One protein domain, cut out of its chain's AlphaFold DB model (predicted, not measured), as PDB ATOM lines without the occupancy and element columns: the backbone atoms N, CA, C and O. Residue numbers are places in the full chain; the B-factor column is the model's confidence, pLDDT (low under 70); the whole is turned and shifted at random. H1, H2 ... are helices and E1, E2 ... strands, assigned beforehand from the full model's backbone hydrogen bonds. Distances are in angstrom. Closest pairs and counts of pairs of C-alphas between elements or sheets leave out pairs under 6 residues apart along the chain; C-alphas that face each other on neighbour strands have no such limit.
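This is residues 67 to 115 of the 115 residues of the protein "TubC_N domain-containing protein" of Rubrobacter taiwanensis (UniProt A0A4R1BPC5). A small three-stranded antiparallel sheet has one helix, H1, packed on its edge strand E1; H1 crosses E1 and runs outward, and residues 109 to 115 stick out free of the rest. The printed part has 49 residues, with three named strands and then one named helix along the chain, E1 E2 E3 H1. The sheet's order is E1 - E2 - E3, and the class is mixed, helices and strands. The whole is compact, with a radius of gyration of the C-alphas of 10.7 A and spans of 28 by 24 by 20 A.

E1 is residues 68 to 71, 10.2 A long, beginning at C-alpha 68 (-34.207, 24.922, 28.924). E2 is residues 77 to 81, 13.2 A, and E3 is residues 88 to 92, 13.3 A. H1 is residues 98 to 113, 23.0 A, ending at C-alpha 113 (-51.179, 26.043, 33.341).

The strands form a meander, each the antiparallel neighbour of the one before. E1 and E2 are a hairpin at 160 degrees, with N 79 and O 70 2.8 A apart, within hydrogen-bond range. E2 and E3 are a hairpin at 152 degrees, with N 80 and O 89 within range at 2.8 A. H1 is on one face of the sheet, making two layers, and lies over E1. The closest C-alphas of E1 and H1 are those of Arg 70 and Ala 104, 4.3 A apart. On the local plane H1 runs across the strands, at 85 degrees to E1. Its height over the sheet is 4.1 A, only just above the sheet's level, and its line rises 39.8 degrees, only just short of standing up from the sheet. In H1 every O i to N i+4 pair is within hydrogen-bond range.

The C-alphas farthest apart, those of Gly 95 and Ala 115, are 30.6 A apart. The printed part has no cut and no long link. Its mean pLDDT is 94.4, and residue 115, the chain's last, is under 70.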
ATOM      1  N   LEU A  67     -31.095  21.412  29.400       96.69
ATOM      2  CA  LEU A  67     -31.422  22.352  28.331       96.69
ATOM      3  C   LEU A  67     -32.830  22.908  28.561       96.69
ATOM      4  O   LEU A  67     -33.816  22.173  28.518       96.69
ATOM      5  N   VAL A  68     -32.925  24.218  28.789       97.00
ATOM      6  CA  VAL A  68     -34.207  24.922  28.924       97.00
ATOM      7  C   VAL A  68     -34.310  25.960  27.830       97.00
ATOM      8  O   VAL A  68     -33.440  26.816  27.698       97.00
ATOM      9  N   ILE A  69     -35.403  25.909  27.078       97.88
ATOM     10  CA  ILE A  69     -35.666  26.836  25.985       97.88
ATOM     11  C   ILE A  69     -36.939  27.599  26.307       97.88
ATOM     12  O   ILE A  69     -38.003  27.015  26.519       97.88
ATOM     13  N   ARG A  70     -36.831  28.923  26.337       97.12
ATOM     14  CA  ARG A  70     -37.969  29.817  26.552       97.12
ATOM     15  C   ARG A  70     -37.869  31.030  25.650       97.12
ATOM     16  O   ARG A  70     -36.822  31.333  25.091       97.12
ATOM     17  N   TRP A  71     -38.970  31.750  25.526       97.06
ATOM     18  CA  TRP A  71     -38.946  33.044  24.858       97.06
ATOM     19  C   TRP A  71     -38.077  34.026  25.642       97.06
ATOM     20  O   TRP A  71     -38.179  34.092  26.870       97.06
ATOM     21  N   ALA A  72     -37.221  34.758  24.932       96.50
ATOM     22  CA  ALA A  72     -36.438  35.827  25.529       96.50
ATOM     23  C   ALA A  72     -37.341  37.015  25.891       96.50
ATOM     24  O   ALA A  72     -38.517  37.073  25.518       96.50
ATOM     25  N   ARG A  73     -36.779  37.974  26.632       92.94
ATOM     26  CA  ARG A  73     -37.463  39.251  26.882       92.94
ATOM     27  C   ARG A  73     -37.530  40.097  25.612       92.94
ATOM     28  O   ARG A  73     -38.549  40.738  25.379       92.94
ATOM     29  N   GLU A  74     -36.468  40.062  24.810       94.44
ATOM     30  CA  GLU A  74     -36.410  40.734  23.515       94.44
ATOM     31  C   GLU A  74     -37.300  40.004  22.487       94.44
ATOM     32  O   GLU A  74     -37.140  38.793  22.273       94.44
ATOM     33  N   PRO A  75     -38.252  40.693  21.833       94.50
ATOM     34  CA  PRO A  75     -39.082  40.094  20.796       94.50
ATOM     35  C   PRO A  75     -38.255  39.536  19.632       94.50
ATOM     36  O   PRO A  75     -37.316  40.158  19.152       94.50
ATOM     37  N   GLY A  76     -38.637  38.359  19.132       96.12
ATOM     38  CA  GLY A  76     -37.919  37.706  18.031       96.12
ATOM     39  C   GLY A  76     -36.699  36.889  18.463       96.12
ATOM     40  O   GLY A  76     -36.025  36.332  17.597       96.12
ATOM     41  N   TYR A  77     -36.461  36.746  19.771       98.06
ATOM     42  CA  TYR A  77     -35.400  35.911  20.329       98.06
ATOM     43  C   TYR A  77     -35.947  34.806  21.238       98.06
ATOM     44  O   TYR A  77     -37.011  34.916  21.862       98.06
ATOM     45  N   VAL A  78     -35.182  33.723  21.329       97.81
ATOM     46  CA  VAL A  78     -35.352  32.665  22.328       97.81
ATOM     47  C   VAL A  78     -34.105  32.601  23.201       97.81
ATOM     48  O   VAL A  78     -32.992  32.799  22.720       97.81
ATOM     49  N   ALA A  79     -34.306  32.350  24.489       97.88
ATOM     50  CA  ALA A  79     -33.253  32.167  25.470       97.88
ATOM     51  C   ALA A  79     -33.058  30.666  25.721       97.88
ATOM     52  O   ALA A  79     -34.011  29.972  26.092       97.88
ATOM     53  N   LEU A  80     -31.832  30.182  25.527       97.38
ATOM     54  CA  LEU A  80     -31.424  28.796  25.736       97.38
ATOM     55  C   LEU A  80     -30.495  28.728  26.941       97.38
ATOM     56  O   LEU A  80     -29.464  29.393  26.968       97.38
ATOM     57  N   HIS A  81     -30.855  27.912  27.921       97.88
ATOM     58  CA  HIS A  81     -29.969  27.556  29.016       97.88
ATOM     59  C   HIS A  81     -29.047  26.419  28.578       97.88
ATOM     60  O   HIS A  81     -29.531  25.324  28.293       97.88
ATOM     61  N   ASP A  82     -27.743  26.665  28.550       96.50
ATOM     62  CA  ASP A  82     -26.740  25.645  28.258       96.50
ATOM     63  C   ASP A  82     -26.392  24.860  29.540       96.50
ATOM     64  O   ASP A  82     -25.829  25.437  30.477       96.50
ATOM     65  N   PRO A  83     -26.697  23.550  29.619       96.88
ATOM     66  CA  PRO A  83     -26.391  22.745  30.801       96.88
ATOM     67  C   PRO A  83     -24.887  22.557  31.040       96.88
ATOM     68  O   PRO A  83     -24.490  22.255  32.162       96.88
ATOM     69  N   THR A  84     -24.042  22.755  30.025       95.25
ATOM     70  CA  THR A  84     -22.593  22.516  30.116       95.25
ATOM     71  C   THR A  84     -21.815  23.705  30.677       95.25
ATOM     72  O   THR A  84     -20.731  23.525  31.231       95.25
ATOM     73  N   THR A  85     -22.371  24.914  30.585       93.88
ATOM     74  CA  THR A  85     -21.740  26.160  31.056       93.88
ATOM     75  C   THR A  85     -22.578  26.887  32.112       93.88
ATOM     76  O   THR A  85     -22.069  27.707  32.886       93.88
ATOM     77  N   GLY A  86     -23.881  26.594  32.176       95.06
ATOM     78  CA  GLY A  86     -24.848  27.331  32.984       95.06
ATOM     79  C   GLY A  86     -25.077  28.758  32.496       95.06
ATOM     80  O   GLY A  86     -25.439  29.622  33.302       95.06
ATOM     81  N   GLU A  87     -24.785  29.042  31.229       96.56
ATOM     82  CA  GLU A  87     -25.069  30.321  30.589       96.56
ATOM     83  C   GLU A  87     -26.445  30.320  29.921       96.56
ATOM     84  O   GLU A  87     -27.017  29.279  29.593       96.56
ATOM     85  N   TRP A  88     -26.998  31.521  29.757       96.62
ATOM     86  CA  TRP A  88     -28.174  31.745  28.930       96.62
ATOM     87  C   TRP A  88     -27.730  32.425  27.643       96.62
ATOM     88  O   TRP A  88     -27.142  33.505  27.688       96.62
ATOM     89  N   HIS A  89     -28.051  31.812  26.510       95.88
ATOM     90  CA  HIS A  89     -27.773  32.354  25.189       95.88
ATOM     91  C   HIS A  89     -29.070  32.828  24.547       95.88
ATOM     92  O   HIS A  89     -30.035  32.071  24.453       95.88
ATOM     93  N   GLU A  90     -29.091  34.077  24.095       96.31
ATOM     94  CA  GLU A  90     -30.194  34.608  23.302       96.31
ATOM     95  C   GLU A  90     -29.867  34.465  21.818       96.31
ATOM     96  O   GLU A  90     -28.827  34.923  21.346       96.31
ATOM     97  N   VAL A  91     -30.756  33.808  21.078       96.25
ATOM     98  CA  VAL A  91     -30.591  33.551  19.644       96.25
ATOM     99  C   VAL A  91     -31.841  33.976  18.885       96.25
ATOM    100  O   VAL A  91     -32.966  33.860  19.382       96.25
ATOM    101  N   ALA A  92     -31.642  34.499  17.675       97.75
ATOM    102  CA  ALA A  92     -32.735  34.966  16.836       97.75
ATOM    103  C   ALA A  92     -33.596  33.789  16.360       97.75
ATOM    104  O   ALA A  92     -33.088  32.774  15.878       97.75
ATOM    105  N   VAL A  93     -34.915  33.957  16.426       97.31
ATOM    106  CA  VAL A  93     -35.906  32.956  15.997       97.31
ATOM    107  C   VAL A  93     -35.709  32.543  14.541       97.31
ATOM    108  O   VAL A  93     -35.879  31.374  14.213       97.31
ATOM    109  N   SER A  94     -35.321  33.481  13.674       96.69
ATOM    110  CA  SER A  94     -35.080  33.229  12.248       96.69
ATOM    111  C   SER A  94     -33.941  32.242  11.982       96.69
ATOM    112  O   SER A  94     -33.932  31.604  10.934       96.69
ATOM    113  N   GLY A  95     -32.996  32.111  12.916       94.06
ATOM    114  CA  GLY A  95     -31.885  31.162  12.837       94.06
ATOM    115  C   GLY A  95     -32.131  29.859  13.594       94.06
ATOM    116  O   GLY A  95     -31.259  28.994  13.608       94.06
ATOM    117  N   CYS A  96     -33.285  29.709  14.251       96.00
ATOM    118  CA  CYS A  96     -33.562  28.548  15.082       96.00
ATOM    119  C   CYS A  96     -34.176  27.402  14.272       96.00
ATOM    120  O   CYS A  96     -35.105  27.627  13.489       96.00
ATOM    121  N   PRO A  97     -33.746  26.152  14.506       96.44
ATOM    122  CA  PRO A  97     -34.456  25.002  13.973       96.44
ATOM    123  C   PRO A  97     -35.865  24.894  14.598       96.44
ATOM    124  O   PRO A  97     -36.070  25.336  15.734       96.44
ATOM    125  N   PRO A  98     -36.841  24.274  13.906       96.81
ATOM    126  CA  PRO A  98     -38.235  24.236  14.361       96.81
ATOM    127  C   PRO A  98     -38.437  23.692  15.783       96.81
ATOM    128  O   PRO A  98     -39.223  24.262  16.539       96.81
ATOM    129  N   TRP A  99     -37.682  22.662  16.175       96.62
ATOM    130  CA  TRP A  99     -37.802  22.027  17.493       96.62
ATOM    131  C   TRP A  99     -37.518  22.996  18.657       96.62
ATOM    132  O   TRP A  99     -38.193  22.944  19.679       96.62
ATOM    133  N   VAL A 100     -36.604  23.959  18.481       96.69
ATOM    134  CA  VAL A 100     -36.320  25.004  19.488       96.69
ATOM    135  C   VAL A 100     -37.554  25.880  19.706       96.69
ATOM    136  O   VAL A 100     -37.904  26.236  20.832       96.69
ATOM    137  N   LEU A 101     -38.248  26.229  18.621       97.12
ATOM    138  CA  LEU A 101     -39.454  27.051  18.687       97.12
ATOM    139  C   LEU A 101     -40.628  26.274  19.289       97.12
ATOM    140  O   LEU A 101     -41.480  26.862  19.960       97.12
ATOM    141  N   GLU A 102     -40.698  24.970  19.038       97.19
ATOM    142  CA  GLU A 102     -41.686  24.069  19.633       97.19
ATOM    143  C   GLU A 102     -41.492  23.947  21.145       97.19
ATOM    144  O   GLU A 102     -42.458  24.155  21.884       97.19
ATOM    145  N   ASP A 103     -40.257  23.751  21.606       97.00
ATOM    146  CA  ASP A 103     -39.918  23.711  23.030       97.00
ATOM    147  C   ASP A 103     -40.232  25.039  23.726       97.00
ATOM    148  O   ASP A 103     -40.916  25.053  24.751       97.00
ATOM    149  N   ALA A 104     -39.858  26.177  23.127       96.56
ATOM    150  CA  ALA A 104     -40.192  27.495  23.673       96.56
ATOM    151  C   ALA A 104     -41.715  27.713  23.794       96.56
ATOM    152  O   ALA A 104     -42.205  28.333  24.747       96.56
ATOM    153  N   LYS A 105     -42.499  27.214  22.826       95.88
ATOM    154  CA  LYS A 105     -43.972  27.244  22.875       95.88
ATOM    155  C   LYS A 105     -44.517  26.303  23.946       95.88
ATOM    156  O   LYS A 105     -45.485  26.668  24.613       95.88
ATOM    157  N   ALA A 106     -43.959  25.103  24.085       95.31
ATOM    158  CA  ALA A 106     -44.371  24.129  25.091       95.31
ATOM    159  C   ALA A 106     -44.095  24.649  26.507       95.31
ATOM    160  O   ALA A 106     -44.985  24.591  27.355       95.31
ATOM    161  N   TYR A 107     -42.925  25.253  26.731       94.00
ATOM    162  CA  TYR A 107     -42.553  25.887  27.993       94.00
ATOM    163  C   TYR A 107     -43.571  26.957  28.412       94.00
ATOM    164  O   TYR A 107     -44.151  26.876  29.491       94.00
ATOM    165  N   ARG A 108     -43.901  27.891  27.506       92.38
ATOM    166  CA  ARG A 108     -44.908  28.940  27.755       92.38
ATOM    167  C   ARG A 108     -46.291  28.371  28.100       92.38
ATOM    168  O   ARG A 108     -47.037  28.992  28.853       92.38
ATOM    169  N   ARG A 109     -46.676  27.229  27.517       92.44
ATOM    170  CA  ARG A 109     -47.957  26.576  27.839       92.44
ATOM    171  C   ARG A 109     -47.962  26.021  29.262       92.44
ATOM    172  O   ARG A 109     -48.967  26.198  29.938       92.44
ATOM    173  N   ARG A 110     -46.853  25.419  29.707       91.94
ATOM    174  CA  ARG A 110     -46.697  24.902  31.077       91.94
ATOM    175  C   ARG A 110     -46.751  26.020  32.116       91.94
ATOM    176  O   ARG A 110     -47.541  25.931  33.045       91.94
ATOM    177  N   GLU A 111     -46.024  27.119  31.891       88.69
ATOM    178  CA  GLU A 111     -46.061  28.285  32.794       88.69
ATOM    179  C   GLU A 111     -47.479  28.841  32.978       88.69
ATOM    180  O   GLU A 111     -47.850  29.251  34.069       88.69
ATOM    181  N   ARG A 112     -48.295  28.842  31.915       86.50
ATOM    182  CA  ARG A 112     -49.686  29.314  31.977       86.50
ATOM    183  C   ARG A 112     -50.647  28.339  32.648       86.50
ATOM    184  O   ARG A 112     -51.697  28.779  33.086       86.50
ATOM    185  N   SER A 113     -50.348  27.041  32.655       83.06
ATOM    186  CA  SER A 113     -51.179  26.043  33.341       83.06
ATOM    187  C   SER A 113     -50.874  25.932  34.835       83.06
ATOM    188  O   SER A 113     -51.682  25.383  35.573       83.06
ATOM    189  N   GLU A 114     -49.707  26.416  35.263       74.62
ATOM    190  CA  GLU A 114     -49.245  26.396  36.657       74.62
ATOM    191  C   GLU A 114     -49.512  27.722  37.403       74.62
ATOM    192  O   GLU A 114     -49.210  27.815  38.593       74.62
ATOM    193  N   ALA A 115     -50.069  28.731  36.719       64.19
ATOM    194  CA  ALA A 115     -50.398  30.064  37.237       64.19
ATOM    195  C   ALA A 115     -51.911  30.248  37.418       64.19
ATOM    196  O   ALA A 115     -52.296  30.907  38.411       64.19
TER     197      ALA A 115